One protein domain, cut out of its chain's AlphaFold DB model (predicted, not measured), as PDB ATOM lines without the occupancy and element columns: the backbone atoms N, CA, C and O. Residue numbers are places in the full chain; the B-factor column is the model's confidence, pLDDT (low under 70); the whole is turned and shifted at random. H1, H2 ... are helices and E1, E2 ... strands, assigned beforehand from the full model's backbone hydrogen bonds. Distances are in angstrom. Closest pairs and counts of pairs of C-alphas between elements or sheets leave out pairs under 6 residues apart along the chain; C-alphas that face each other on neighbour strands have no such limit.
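What this domain is: This is residues 30 to 130 of the 130 residues of a protein of Vibrio spartinae (UniProt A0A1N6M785). A small two-stranded hairpin, E1 and E2, lies near the middle, with a group of helices to one side of it, where H1, H3 and H4 meet the later half of H2, and with the last helix, H5, at the other side. Two long stretches without a named element, residues 77 to 96 and 101 to 115, loop out from this hairpin. The printed part has 101 residues with five named helices and two named strands, in the order H1 H2 H3 H4 E1 E2 H5; the sheet E1 - E2 is antiparallel. The class is mostly helix, though under half of the residues are in named elements. The whole is compact, with a radius of gyration of the C-alphas of 13.6 A and spans of 38 by 35 by 22 A.

How they stand to each other: Look first at the hairpin of E1, residues 97 to 100, and E2, residues 116 to 119: N 99 and O 117 are 2.8 A apart, within hydrogen-bond range. Near E1 comes H5, residues 121 to 127, with the closest C-alphas, Glu 97 and Pro 121, 6.6 A apart. The hub is H2, residues 47 to 60; its closest C-alpha to E1 is Arg 51, 7.7 A from Ile 98. With residues 53 to 58 alone it touches H1, residues 33 to 39, opposite ways at a steep tilt of 50 degrees, closest at the C-alphas of Ile 35 and Thr 57, 6.2 A. With residues 55 to 59 alone it touches H4, residues 70 to 76, opposite ways at a steep tilt of 47 degrees, closest at the C-alphas of Trp 55 and Ile 76, 5.3 A. H3, residues 62 to 65, and residues 58 to 59 of H2 only just touch, and only at the corner, with 3 pairs of C-alphas within 8 A, the closest being Ser 59 and Leu 65, 5.6 A. H1 and H4 are apart. Every O i to N i+4 pair is within range in H2, H4 and H5, and 2 of 3 in H1; H3 is too short for one.

Where its parts are: Find C-alpha 33 at (-68.376, 226.769, -22.262), where H1 begins. H2 runs 20.1 A from C-alpha 47 at (-80.027, 215.649, -33.282), and H5 ends at C-alpha 127, (-77.453, 233.405, -43.377).

The domain as a whole: The C-alphas of Ser 70 and His 106, the two farthest apart, are 38.2 A apart. The printed part has no cut, and the links H4 to E1 and E1 to E2 are long. The mean pLDDT of the printed part is 95.6; look at residue 130, the chain's last, for the one value under 70.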
ATOM      1  N   PRO A  30     -72.592 231.988 -29.386       94.25
ATOM      2  CA  PRO A  30     -71.821 230.776 -29.077       94.25
ATOM      3  C   PRO A  30     -72.541 229.918 -28.042       94.25
ATOM      4  O   PRO A  30     -73.305 230.431 -27.224       94.25
ATOM      5  N   VAL A  31     -72.285 228.611 -28.044       95.69
ATOM      6  CA  VAL A  31     -72.657 227.771 -26.902       95.69
ATOM      7  C   VAL A  31     -71.779 228.171 -25.704       95.69
ATOM      8  O   VAL A  31     -70.569 228.279 -25.884       95.69
ATOM      9  N   PRO A  32     -72.329 228.414 -24.500       95.75
ATOM     10  CA  PRO A  32     -71.519 228.728 -23.326       95.75
ATOM     11  C   PRO A  32     -70.611 227.548 -22.969       95.75
ATOM     12  O   PRO A  32     -71.044 226.394 -23.060       95.75
ATOM     13  N   SER A  33     -69.369 227.817 -22.559       94.25
ATOM     14  CA  SER A  33     -68.376 226.769 -22.262       94.25
ATOM     15  C   SER A  33     -68.883 225.740 -21.257       94.25
ATOM     16  O   SER A  33     -68.782 224.543 -21.518       94.25
ATOM     17  N   GLN A  34     -69.557 226.178 -20.192       94.25
ATOM     18  CA  GLN A  34     -70.093 225.285 -19.165       94.25
ATOM     19  C   GLN A  34     -71.207 224.351 -19.670       94.25
ATOM     20  O   GLN A  34     -71.461 223.310 -19.067       94.25
ATOM     21  N   ILE A  35     -71.878 224.701 -20.772       97.50
ATOM     22  CA  ILE A  35     -72.864 223.835 -21.435       97.50
ATOM     23  C   ILE A  35     -72.154 222.876 -22.388       97.50
ATOM     24  O   ILE A  35     -72.459 221.683 -22.410       97.50
ATOM     25  N   ALA A  36     -71.178 223.375 -23.149       95.81
ATOM     26  CA  ALA A  36     -70.390 222.552 -24.056       95.81
ATOM     27  C   ALA A  36     -69.616 221.458 -23.312       95.81
ATOM     28  O   ALA A  36     -69.669 220.301 -23.722       95.81
ATOM     29  N   ASP A  37     -68.971 221.794 -22.192       95.88
ATOM     30  CA  ASP A  37     -68.206 220.862 -21.357       95.88
ATOM     31  C   ASP A  37     -69.039 219.652 -20.923       95.88
ATOM     32  O   ASP A  37     -68.545 218.528 -20.922       95.88
ATOM     33  N   GLN A  38     -70.321 219.866 -20.621       97.06
ATOM     34  CA  GLN A  38     -71.224 218.798 -20.202       97.06
ATOM     35  C   GLN A  38     -71.664 217.909 -21.366       97.06
ATOM     36  O   GLN A  38     -71.877 216.716 -21.172       97.06
ATOM     37  N   LEU A  39     -71.796 218.460 -22.575       96.56
ATOM     38  CA  LEU A  39     -72.269 217.729 -23.754       96.56
ATOM     39  C   LEU A  39     -71.136 217.032 -24.527       96.56
ATOM     40  O   LEU A  39     -71.399 216.073 -25.259       96.56
ATOM     41  N   ARG A  40     -69.880 217.482 -24.387       94.00
ATOM     42  CA  ARG A  40     -68.731 216.873 -25.076       94.00
ATOM     43  C   ARG A  40     -68.560 215.409 -24.665       94.00
ATOM     44  O   ARG A  40     -68.633 215.042 -23.499       94.00
ATOM     45  N   GLY A  41     -68.321 214.555 -25.659       90.25
ATOM     46  CA  GLY A  41     -68.134 213.114 -25.462       90.25
ATOM     47  C   GLY A  41     -69.424 212.322 -25.220       90.25
ATOM     48  O   GLY A  41     -69.381 211.090 -25.264       90.25
ATOM     49  N   GLN A  42     -70.571 212.983 -25.033       95.19
ATOM     50  CA  GLN A  42     -71.857 212.295 -24.984       95.19
ATOM     51  C   GLN A  42     -72.257 211.775 -26.371       95.19
ATOM     52  O   GLN A  42     -71.923 212.351 -27.409       95.19
ATOM     53  N   LYS A  43     -72.995 210.662 -26.390       94.69
ATOM     54  CA  LYS A  43     -73.547 210.070 -27.613       94.69
ATOM     55  C   LYS A  43     -75.042 210.334 -27.666       94.69
ATOM     56  O   LYS A  43     -75.746 210.089 -26.692       94.69
ATOM     57  N   PHE A  44     -75.521 210.763 -28.827       96.75
ATOM     58  CA  PHE A  44     -76.934 211.031 -29.062       96.75
ATOM     59  C   PHE A  44     -77.440 210.199 -30.235       96.75
ATOM     60  O   PHE A  44     -76.800 210.118 -31.282       96.75
ATOM     61  N   GLU A  45     -78.615 209.599 -30.057       96.38
ATOM     62  CA  GLU A  45     -79.284 208.783 -31.079       96.38
ATOM     63  C   GLU A  45     -79.821 209.628 -32.242       96.38
ATOM     64  O   GLU A  45     -80.054 209.126 -33.339       96.38
ATOM     65  N   SER A  46     -80.038 210.922 -32.007       97.81
ATOM     66  CA  SER A  46     -80.488 211.880 -33.012       97.81
ATOM     67  C   SER A  46     -80.143 213.309 -32.600       97.81
ATOM     68  O   SER A  46     -79.931 213.607 -31.420       97.81
ATOM     69  N   PHE A  47     -80.183 214.225 -33.567       97.12
ATOM     70  CA  PHE A  47     -80.027 215.649 -33.282       97.12
ATOM     71  C   PHE A  47     -81.172 216.212 -32.426       97.12
ATOM     72  O   PHE A  47     -80.960 217.125 -31.632       97.12
ATOM     73  N   ASP A  48     -82.377 215.641 -32.514       97.88
ATOM     74  CA  ASP A  48     -83.484 216.022 -31.632       97.88
ATOM     75  C   ASP A  48     -83.189 215.680 -30.165       97.88
ATOM     76  O   ASP A  48     -83.506 216.487 -29.288       97.88
ATOM     77  N   LYS A  49     -82.538 214.536 -29.900       98.38
ATOM     78  CA  LYS A  49     -82.084 214.154 -28.554       98.38
ATOM     79  C   LYS A  49     -80.934 215.014 -28.056       98.38
ATOM     80  O   LYS A  49     -80.952 215.425 -26.899       98.38
ATOM     81  N   PHE A  50     -79.997 215.358 -28.937       98.38
ATOM     82  CA  PHE A  50     -78.980 216.357 -28.625       98.38
ATOM     83  C   PHE A  50     -79.619 217.699 -28.239       98.38
ATOM     84  O   PHE A  50     -79.322 218.234 -27.178       98.38
ATOM     85  N   ARG A  51     -80.550 218.223 -29.048       98.44
ATOM     86  CA  ARG A  51     -81.241 219.492 -28.773       98.44
ATOM     87  C   ARG A  51     -82.023 219.443 -27.460       98.44
ATOM     88  O   ARG A  51     -82.043 220.432 -26.734       98.44
ATOM     89  N   GLU A  52     -82.696 218.329 -27.174       98.69
ATOM     90  CA  GLU A  52     -83.391 218.116 -25.899       98.69
ATOM     91  C   GLU A  52     -82.411 218.219 -24.723       98.69
ATOM     92  O   GLU A  52     -82.631 219.032 -23.823       98.69
ATOM     93  N   SER A  53     -81.303 217.472 -24.779       98.56
ATOM     94  CA  SER A  53     -80.255 217.507 -23.755       98.56
ATOM     95  C   SER A  53     -79.628 218.888 -23.619       98.56
ATOM     96  O   SER A  53     -79.465 219.365 -22.507       98.56
ATOM     97  N   PHE A  54     -79.351 219.569 -24.730       98.62
ATOM     98  CA  PHE A  54     -78.789 220.915 -24.738       98.62
ATOM     99  C   PHE A  54     -79.622 221.880 -23.889       98.62
ATOM    100  O   PHE A  54     -79.095 222.567 -23.017       98.62
ATOM    101  N   TRP A  55     -80.943 221.908 -24.097       98.69
ATOM    102  CA  TRP A  55     -81.814 222.792 -23.319       98.69
ATOM    103  C   TRP A  55     -82.003 222.321 -21.874       98.69
ATOM    104  O   TRP A  55     -82.185 223.166 -21.001       98.69
ATOM    105  N   LEU A  56     -81.936 221.016 -21.595       98.81
ATOM    106  CA  LEU A  56     -81.923 220.517 -20.216       98.81
ATOM    107  C   LEU A  56     -80.663 220.965 -19.469       98.81
ATOM    108  O   LEU A  56     -80.793 221.513 -18.379       98.81
ATOM    109  N   THR A  57     -79.486 220.856 -20.084       98.50
ATOM    110  CA  THR A  57     -78.216 221.332 -19.518       98.50
ATOM    111  C   THR A  57     -78.246 222.844 -19.269       98.50
ATOM    112  O   THR A  57     -77.857 223.308 -18.203       98.50
ATOM    113  N   VAL A  58     -78.815 223.638 -20.189       98.44
ATOM    114  CA  VAL A  58     -79.059 225.079 -19.953       98.44
ATOM    115  C   VAL A  58     -79.969 225.313 -18.740       98.44
ATOM    116  O   VAL A  58     -79.834 226.318 -18.050       98.44
ATOM    117  N   SER A  59     -80.914 224.408 -18.475       98.44
ATOM    118  CA  SER A  59     -81.847 224.526 -17.350       98.44
ATOM    119  C   SER A  59     -81.198 224.311 -15.981       98.44
ATOM    120  O   SER A  59     -81.743 224.777 -14.978       98.44
ATOM    121  N   GLU A  60     -80.062 223.615 -15.952       98.25
ATOM    122  CA  GLU A  60     -79.296 223.303 -14.743       98.25
ATOM    123  C   GLU A  60     -78.387 224.471 -14.331       98.25
ATOM    124  O   GLU A  60     -78.066 224.620 -13.152       98.25
ATOM    125  N   ASP A  61     -78.049 225.361 -15.269       97.69
ATOM    126  CA  ASP A  61     -77.340 226.607 -14.991       97.69
ATOM    127  C   ASP A  61     -78.329 227.721 -14.599       97.69
ATOM    128  O   ASP A  61     -79.052 228.286 -15.426       97.69
ATOM    129  N   GLY A  62     -78.352 228.070 -13.310       96.31
ATOM    130  CA  GLY A  62     -79.221 229.125 -12.781       96.31
ATOM    131  C   GLY A  62     -78.939 230.522 -13.353       96.31
ATOM    132  O   GLY A  62     -79.870 231.321 -13.497       96.31
ATOM    133  N   ASN A  63     -77.691 230.818 -13.729       95.12
ATOM    134  CA  ASN A  63     -77.306 232.109 -14.301       95.12
ATOM    135  C   ASN A  63     -77.782 232.236 -15.748       95.12
ATOM    136  O   ASN A  63     -78.243 233.305 -16.137       95.12
ATOM    137  N   LEU A  64     -77.736 231.162 -16.539       96.81
ATOM    138  CA  LEU A  64     -78.307 231.159 -17.888       96.81
ATOM    139  C   LEU A  64     -79.835 231.140 -17.841       96.81
ATOM    140  O   LEU A  64     -80.494 231.943 -18.502       96.81
ATOM    141  N   LEU A  65     -80.421 230.250 -17.038       97.75
ATOM    142  CA  LEU A  65     -81.869 230.075 -16.974       97.75
ATOM    143  C   LEU A  65     -82.592 231.343 -16.487       97.75
ATOM    144  O   LEU A  65     -83.681 231.658 -16.979       97.75
ATOM    145  N   SER A  66     -81.997 232.080 -15.544       96.94
ATOM    146  CA  SER A  66     -82.574 233.320 -15.003       96.94
ATOM    147  C   SER A  66     -82.704 234.445 -16.039       96.94
ATOM    148  O   SER A  66     -83.541 235.326 -15.856       96.94
ATOM    149  N   GLN A  67     -81.984 234.374 -17.165       96.62
ATOM    150  CA  GLN A  67     -82.085 235.345 -18.264       96.62
ATOM    151  C   GLN A  67     -83.390 235.212 -19.066       96.62
ATOM    152  O   GLN A  67     -83.757 236.104 -19.830       96.62
ATOM    153  N   PHE A  68     -84.116 234.100 -18.916       96.81
ATOM    154  CA  PHE A  68     -85.339 233.833 -19.668       96.81
ATOM    155  C   PHE A  68     -86.595 234.199 -18.876       96.81
ATOM    156  O   PHE A  68     -86.693 233.952 -17.676       96.81
ATOM    157  N   ALA A  69     -87.639 234.666 -19.567       96.88
ATOM    158  CA  ALA A  69     -88.967 234.824 -18.970       96.88
ATOM    159  C   ALA A  69     -89.518 233.483 -18.443       96.88
ATOM    160  O   ALA A  69     -89.273 232.425 -19.030       96.88
ATOM    161  N   SER A  70     -90.358 233.506 -17.401       98.19
ATOM    162  CA  SER A  70     -90.831 232.291 -16.708       98.19
ATOM    163  C   SER A  70     -91.494 231.259 -17.631       98.19
ATOM    164  O   SER A  70     -91.398 230.055 -17.399       98.19
ATOM    165  N   LYS A  71     -92.163 231.704 -18.707       98.25
ATOM    166  CA  LYS A  71     -92.720 230.803 -19.731       98.25
ATOM    167  C   LYS A  71     -91.623 230.015 -20.451       98.25
ATOM    168  O   LYS A  71     -91.779 228.811 -20.629       98.25
ATOM    169  N   ASN A  72     -90.538 230.680 -20.839       98.56
ATOM    170  CA  ASN A  72     -89.393 230.055 -21.491       98.56
ATOM    171  C   ASN A  72     -88.624 229.162 -20.517       98.56
ATOM    172  O   ASN A  72     -88.314 228.034 -20.881       98.56
ATOM    173  N   GLN A  73     -88.451 229.568 -19.256       98.75
ATOM    174  CA  GLN A  73     -87.843 228.698 -18.243       98.75
ATOM    175  C   GLN A  73     -88.581 227.354 -18.111       98.75
ATOM    176  O   GLN A  73     -87.957 226.298 -18.089       98.75
ATOM    177  N   ARG A  74     -89.925 227.362 -18.098       98.75
ATOM    178  CA  ARG A  74     -90.733 226.125 -18.064       98.75
ATOM    179  C   ARG A  74     -90.572 225.243 -19.305       98.75
ATOM    180  O   ARG A  74     -90.845 224.049 -19.222       98.75
ATOM    181  N   LEU A  75     -90.222 225.817 -20.454       98.75
ATOM    182  CA  LEU A  75     -89.950 225.065 -21.681       98.75
ATOM    183  C   LEU A  75     -88.554 224.451 -21.633       98.75
ATOM    184  O   LEU A  75     -88.422 223.253 -21.867       98.75
ATOM    185  N   ILE A  76     -87.558 225.252 -21.259       98.75
ATOM    186  CA  ILE A  76     -86.153 224.851 -21.153       98.75
ATOM    187  C   ILE A  76     -86.010 223.690 -20.154       98.75
ATOM    188  O   ILE A  76     -85.482 222.646 -20.517       98.75
ATOM    189  N   LYS A  77     -86.646 223.777 -18.973       98.69
ATOM    190  CA  LYS A  77     -86.722 222.681 -17.975       98.69
ATOM    191  C   LYS A  77     -87.402 221.392 -18.467       98.69
ATOM    192  O   LYS A  77     -87.421 220.396 -17.758       98.69
ATOM    193  N   LYS A  78     -88.026 221.414 -19.648       98.69
ATOM    194  CA  LYS A  78     -88.627 220.248 -20.318       98.69
ATOM    195  C   LYS A  78     -87.855 219.858 -21.587       98.69
ATOM    196  O   LYS A  78     -88.439 219.226 -22.462       98.69
ATOM    197  N   GLY A  79     -86.615 220.331 -21.743       98.44
ATOM    198  CA  GLY A  79     -85.771 220.098 -22.921       98.44
ATOM    199  C   GLY A  79     -86.270 220.780 -24.196       98.44
ATOM    200  O   GLY A  79     -85.925 220.389 -25.309       98.44
ATOM    201  N   ARG A  80     -87.137 221.791 -24.079       98.69
ATOM    202  CA  ARG A  80     -87.727 222.473 -25.237       98.69
ATOM    203  C   ARG A  80     -87.038 223.805 -25.481       98.69
ATOM    204  O   ARG A  80     -86.945 224.622 -24.568       98.69
ATOM    205  N   SER A  81     -86.718 224.073 -26.748       98.31
ATOM    206  CA  SER A  81     -86.194 225.378 -27.162       98.31
ATOM    207  C   SER A  81     -87.134 226.523 -26.742       98.31
ATOM    208  O   SER A  81     -88.358 226.397 -26.941       98.31
ATOM    209  N   PRO A  82     -86.607 227.611 -26.154       98.31
ATOM    210  CA  PRO A  82     -87.385 228.779 -25.775       98.31
ATOM    211  C   PRO A  82     -87.870 229.562 -27.001       98.31
ATOM    212  O   PRO A  82     -87.305 229.486 -28.092       98.31
ATOM    213  N   PHE A  83     -88.939 230.340 -26.821       98.25
ATOM    214  CA  PHE A  83     -89.394 231.280 -27.843       98.25
ATOM    215  C   PHE A  83     -88.411 232.447 -27.978       98.25
ATOM    216  O   PHE A  83     -87.991 233.009 -26.962       98.25
ATOM    217  N   ALA A  84     -88.107 232.819 -29.221       96.81
ATOM    218  CA  ALA A  84     -87.430 234.070 -29.548       96.81
ATOM    219  C   ALA A  84     -88.398 235.257 -29.404       96.81
ATOM    220  O   ALA A  84     -89.613 235.068 -29.243       96.81
ATOM    221  N   LEU A  85     -87.873 236.480 -29.483       94.56
ATOM    222  CA  LEU A  85     -88.703 237.684 -29.516       94.56
ATOM    223  C   LEU A  85     -89.631 237.672 -30.750       94.56
ATOM    224  O   LEU A  85     -89.211 237.192 -31.804       94.56
ATOM    225  N   PRO A  86     -90.878 238.176 -30.661       95.75
ATOM    226  CA  PRO A  86     -91.837 238.115 -31.769       95.75
ATOM    227  C   PRO A  86     -91.323 238.688 -33.098       95.75
ATOM    228  O   PRO A  86     -91.584 238.111 -34.150       95.75
ATOM    229  N   GLN A  87     -90.547 239.776 -33.061       95.81
ATOM    230  CA  GLN A  87     -89.964 240.404 -34.255       95.81
ATOM    231  C   GLN A  87     -88.884 239.557 -34.960       95.81
ATOM    232  O   GLN A  87     -88.469 239.880 -36.076       95.81
ATOM    233  N   GLU A  88     -88.455 238.471 -34.316       96.56
ATOM    234  CA  GLU A  88     -87.454 237.524 -34.800       96.56
ATOM    235  C   GLU A  88     -88.071 236.201 -35.299       96.56
ATOM    236  O   GLU A  88     -87.360 235.261 -35.666       96.56
ATOM    237  N   HIS A  89     -89.406 236.111 -35.330       97.31
ATOM    238  CA  HIS A  89     -90.133 234.960 -35.874       97.31
ATOM    239  C   HIS A  89     -90.203 235.027 -37.403       97.31
ATOM    240  O   HIS A  89     -90.269 236.103 -37.994       97.31
ATOM    241  N   VAL A  90     -90.259 233.861 -38.054       97.12
ATOM    242  CA  VAL A  90     -90.524 233.748 -39.496       97.12
ATOM    243  C   VAL A  90     -91.542 232.642 -39.754       97.12
ATOM    244  O   VAL A  90     -91.257 231.449 -39.614       97.12
ATOM    245  N   GLY A  91     -92.758 233.035 -40.138       95.75
ATOM    246  CA  GLY A  91     -93.872 232.107 -40.329       95.75
ATOM    247  C   GLY A  91     -94.147 231.299 -39.057       95.75
ATOM    248  O   GLY A  91     -94.402 231.860 -37.997       95.75
ATOM    249  N   LYS A  92     -94.075 229.966 -39.149       96.56
ATOM    250  CA  LYS A  92     -94.263 229.065 -37.994       96.56
ATOM    251  C   LYS A  92     -93.005 228.912 -37.120       96.56
ATOM    252  O   LYS A  92     -93.093 228.341 -36.031       96.56
ATOM    253  N   ARG A  93     -91.841 229.405 -37.565       97.44
ATOM    254  CA  ARG A  93     -90.571 229.317 -36.826       97.44
ATOM    255  C   ARG A  93     -90.491 230.473 -35.831       97.44
ATOM    256  O   ARG A  93     -90.380 231.631 -36.221       97.44
ATOM    257  N   SER A  94     -90.585 230.149 -34.545       97.88
ATOM    258  CA  SER A  94     -90.723 231.126 -33.446       97.88
ATOM    259  C   SER A  94     -89.787 230.870 -32.261       97.88
ATOM    260  O   SER A  94     -89.851 231.550 -31.237       97.88
ATOM    261  N   ARG A  95     -88.931 229.854 -32.364       98.19
ATOM    262  CA  ARG A  95     -88.043 229.404 -31.289       98.19
ATOM    263  C   ARG A  95     -86.601 229.545 -31.714       98.19
ATOM    264  O   ARG A  95     -86.330 229.520 -32.906       98.19
ATOM    265  N   TYR A  96     -85.709 229.656 -30.742       98.25
ATOM    266  CA  TYR A  96     -84.282 229.614 -31.024       98.25
ATOM    267  C   TYR A  96     -83.893 228.281 -31.670       98.25
ATOM    268  O   TYR A  96     -84.453 227.223 -31.359       98.25
ATOM    269  N   GLU A  97     -82.931 228.342 -32.572       97.56
ATOM    270  CA  GLU A  97     -82.479 227.223 -33.388       97.56
ATOM    271  C   GLU A  97     -80.981 227.018 -33.183       97.56
ATOM    272  O   GLU A  97     -80.249 227.974 -32.941       97.56
ATOM    273  N   ILE A  98     -80.539 225.763 -33.255       97.31
ATOM    274  CA  ILE A  98     -79.121 225.406 -33.202       97.31
ATOM    275  C   ILE A  98     -78.650 225.266 -34.647       97.31
ATOM    276  O   ILE A  98     -79.231 224.492 -35.408       97.31
ATOM    277  N   HIS A  99     -77.634 226.038 -35.010       95.31
ATOM    278  CA  HIS A  99     -77.050 226.107 -36.342       95.31
ATOM    279  C   HIS A  99     -75.612 225.580 -36.317       95.31
ATOM    280  O   HIS A  99     -74.860 225.911 -35.400       95.31
ATOM    281  N   HIS A 100     -75.237 224.784 -37.320       94.88
ATOM    282  CA  HIS A 100     -73.860 224.330 -37.536       94.88
ATOM    283  C   HIS A 100     -73.085 225.359 -38.361       94.88
ATOM    284  O   HIS A 100     -73.481 225.626 -39.490       94.88
ATOM    285  N   VAL A 101     -71.989 225.898 -37.818       93.25
ATOM    286  CA  VAL A 101     -71.170 226.940 -38.468       93.25
ATOM    287  C   VAL A 101     -70.508 226.413 -39.739       93.25
ATOM    288  O   VAL A 101     -70.616 227.016 -40.802       93.25
ATOM    289  N   GLU A 102     -69.812 225.285 -39.634       93.69
ATOM    290  CA  GLU A 102     -69.485 224.440 -40.772       93.69
ATOM    291  C   GLU A 102     -70.676 223.519 -41.004       93.69
ATOM    292  O   GLU A 102     -71.001 222.666 -40.171       93.69
ATOM    293  N   GLU A 103     -71.363 223.722 -42.122       90.94
ATOM    294  CA  GLU A 103     -72.555 222.956 -42.440       90.94
ATOM    295  C   GLU A 103     -72.236 221.473 -42.630       90.94
ATOM    296  O   GLU A 103     -71.200 221.087 -43.177       90.94
ATOM    297  N   ILE A 104     -73.188 220.620 -42.249       92.62
ATOM    298  CA  ILE A 104     -73.047 219.163 -42.357       92.62
ATOM    299  C   ILE A 104     -72.783 218.739 -43.811       92.62
ATOM    300  O   ILE A 104     -71.956 217.861 -44.055       92.62
ATOM    301  N   GLN A 105     -73.422 219.396 -44.787       92.06
ATOM    302  CA  GLN A 105     -73.211 219.113 -46.213       92.06
ATOM    303  C   GLN A 105     -71.786 219.427 -46.704       92.06
ATOM    304  O   GLN A 105     -71.380 218.940 -47.757       92.06
ATOM    305  N   HIS A 106     -71.019 220.204 -45.935       93.12
ATOM    306  CA  HIS A 106     -69.634 220.569 -46.218       93.12
ATOM    307  C   HIS A 106     -68.617 219.835 -45.335       93.12
ATOM    308  O   HIS A 106     -67.431 220.139 -45.396       93.12
ATOM    309  N   GLY A 107     -69.053 218.830 -44.567       94.06
ATOM    310  CA  GLY A 107     -68.176 218.028 -43.705       94.06
ATOM    311  C   GLY A 107     -68.190 218.439 -42.233       94.06
ATOM    312  O   GLY A 107     -67.497 217.817 -41.426       94.06
ATOM    313  N   GLY A 108     -69.019 219.419 -41.864       94.75
ATOM    314  CA  GLY A 108     -69.197 219.838 -40.483       94.75
ATOM    315  C   GLY A 108     -69.668 218.699 -39.581       94.75
ATOM    316  O   GLY A 108     -70.601 217.952 -39.894       94.75
ATOM    317  N   LYS A 109     -69.027 218.566 -38.420       93.88
ATOM    318  CA  LYS A 109     -69.355 217.516 -37.450       93.88
ATOM    319  C   LYS A 109     -70.707 217.792 -36.788       93.88
ATOM    320  O   LYS A 109     -70.926 218.851 -36.207       93.88
ATOM    321  N   VAL A 110     -71.583 216.787 -36.809       94.94
ATOM    322  CA  VAL A 110     -72.979 216.896 -36.342       94.94
ATOM    323  C   VAL A 110     -73.099 217.201 -34.845       94.94
ATOM    324  O   VAL A 110     -73.993 217.946 -34.459       94.94
ATOM    325  N   TYR A 111     -72.223 216.633 -34.011       95.62
ATOM    326  CA  TYR A 111     -72.272 216.750 -32.542       95.62
ATOM    327  C   TYR A 111     -71.056 217.476 -31.958       95.62
ATOM    328  O   TYR A 111     -70.758 217.348 -30.772       95.62
ATOM    329  N   ASP A 112     -70.332 218.218 -32.793       94.38
ATOM    330  CA  ASP A 112     -69.273 219.098 -32.320       94.38
ATOM    331  C   ASP A 112     -69.909 220.397 -31.821       94.38
ATOM    332  O   ASP A 112     -70.383 221.209 -32.611       94.38
ATOM    333  N   VAL A 113     -69.994 220.559 -30.501       94.38
ATOM    334  CA  VAL A 113     -70.663 221.709 -29.871       94.38
ATOM    335  C   VAL A 113     -69.940 223.019 -30.185       94.38
ATOM    336  O   VAL A 113     -70.568 224.071 -30.274       94.38
ATOM    337  N   ASP A 114     -68.634 222.945 -30.425       91.19
ATOM    338  CA  ASP A 114     -67.805 224.078 -30.824       91.19
ATOM    339  C   ASP A 114     -68.101 224.519 -32.279       91.19
ATOM    340  O   ASP A 114     -67.863 225.670 -32.657       91.19
ATOM    341  N   ASN A 115     -68.731 223.640 -33.071       94.19
ATOM    342  CA  ASN A 115     -69.289 223.928 -34.393       94.19
ATOM    343  C   ASN A 115     -70.739 224.460 -34.336       94.19
ATOM    344  O   ASN A 115     -71.402 224.539 -35.367       94.19
ATOM    345  N   MET A 116     -71.280 224.802 -33.160       95.56
ATOM    346  CA  MET A 116     -72.684 225.203 -33.018       95.56
ATOM    347  C   MET A 116     -72.874 226.643 -32.547       95.56
ATOM    348  O   MET A 116     -72.129 227.175 -31.724       95.56
ATOM    349  N   ARG A 117     -73.946 227.265 -33.043       95.75
ATOM    350  CA  ARG A 117     -74.424 228.591 -32.631       95.75
ATOM    351  C   ARG A 117     -75.929 228.550 -32.380       95.75
ATOM    352  O   ARG A 117     -76.658 227.818 -33.048       95.75
ATOM    353  N   VAL A 118     -76.410 229.349 -31.429       97.44
ATOM    354  CA  VAL A 118     -77.844 229.559 -31.190       97.44
ATOM    355  C   VAL A 118     -78.297 230.815 -31.923       97.44
ATOM    356  O   VAL A 118     -77.739 231.895 -31.724       97.44
ATOM    357  N   MET A 119     -79.321 230.682 -32.761       96.94
ATOM    358  CA  MET A 119     -79.812 231.752 -33.630       96.94
ATOM    359  C   MET A 119     -81.318 231.947 -33.503       96.94
ATOM    360  O   MET A 119     -82.061 231.027 -33.145       96.94
ATOM    361  N   THR A 120     -81.787 233.148 -33.832       97.06
ATOM    362  CA  THR A 120     -83.208 233.364 -34.104       97.06
ATOM    363  C   THR A 120     -83.589 232.780 -35.469       97.06
ATOM    364  O   THR A 120     -82.745 232.721 -36.368       97.06
ATOM    365  N   PRO A 121     -84.861 232.393 -35.686       96.69
ATOM    366  CA  PRO A 121     -85.323 231.920 -36.992       96.69
ATOM    367  C   PRO A 121     -85.022 232.881 -38.140       96.69
ATOM    368  O   PRO A 121     -84.641 232.463 -39.232       96.69
ATOM    369  N   LYS A 122     -85.201 234.180 -37.892       95.62
ATOM    370  CA  LYS A 122     -84.957 235.232 -38.874       95.62
ATOM    371  C   LYS A 122     -83.481 235.342 -39.240       95.62
ATOM    372  O   LYS A 122     -83.174 235.342 -40.430       95.62
ATOM    373  N   SER A 123     -82.580 235.368 -38.253       94.31
ATOM    374  CA  SER A 123     -81.136 235.389 -38.518       94.31
ATOM    375  C   SER A 123     -80.684 234.112 -39.236       94.31
ATOM    376  O   SER A 123     -80.018 234.187 -40.267       94.31
ATOM    377  N   HIS A 124     -81.156 232.942 -38.792       94.25
ATOM    378  CA  HIS A 124     -80.810 231.661 -39.412       94.25
ATOM    379  C   HIS A 124     -81.249 231.576 -40.885       94.25
ATOM    380  O   HIS A 124     -80.512 231.083 -41.731       94.25
ATOM    381  N   ILE A 125     -82.432 232.089 -41.234       91.88
ATOM    382  CA  ILE A 125     -82.856 232.169 -42.641       91.88
ATOM    383  C   ILE A 125     -81.971 233.130 -43.436       91.88
ATOM    384  O   ILE A 125     -81.649 232.846 -44.585       91.88
ATOM    385  N   ASN A 126     -81.598 234.268 -42.854       90.12
ATOM    386  CA  ASN A 126     -80.810 235.275 -43.556       90.12
ATOM    387  C   ASN A 126     -79.400 234.790 -43.904       90.12
ATOM    388  O   ASN A 126     -78.896 235.172 -44.959       90.12
ATOM    389  N   ILE A 127     -78.783 233.950 -43.071       87.94
ATOM    390  CA  ILE A 127     -77.453 233.405 -43.377       87.94
ATOM    391  C   ILE A 127     -77.482 232.374 -44.512       87.94
ATOM    392  O   ILE A 127     -76.564 232.367 -45.317       87.94
ATOM    393  N   HIS A 128     -78.567 231.602 -44.646       84.88
ATOM    394  CA  HIS A 128     -78.758 230.602 -45.714       84.88
ATOM    395  C   HIS A 128     -79.359 231.162 -47.007       84.88
ATOM    396  O   HIS A 128     -79.568 230.436 -47.974       84.88
ATOM    397  N   ARG A 129     -79.723 232.447 -47.019       81.19
ATOM    398  CA  ARG A 129     -80.199 233.140 -48.227       81.19
ATOM    399  C   ARG A 129     -79.061 233.654 -49.109       81.19
ATOM    400  O   ARG A 129     -79.349 234.068 -50.230       81.19
ATOM    401  N   LYS A 130     -77.842 233.723 -48.573       57.50
ATOM    402  CA  LYS A 130     -76.641 234.182 -49.277       57.50
ATOM    403  C   LYS A 130     -76.030 233.019 -50.050       57.50
ATOM    404  O   LYS A 130     -75.579 233.280 -51.184       57.50
TER     405      LYS A 130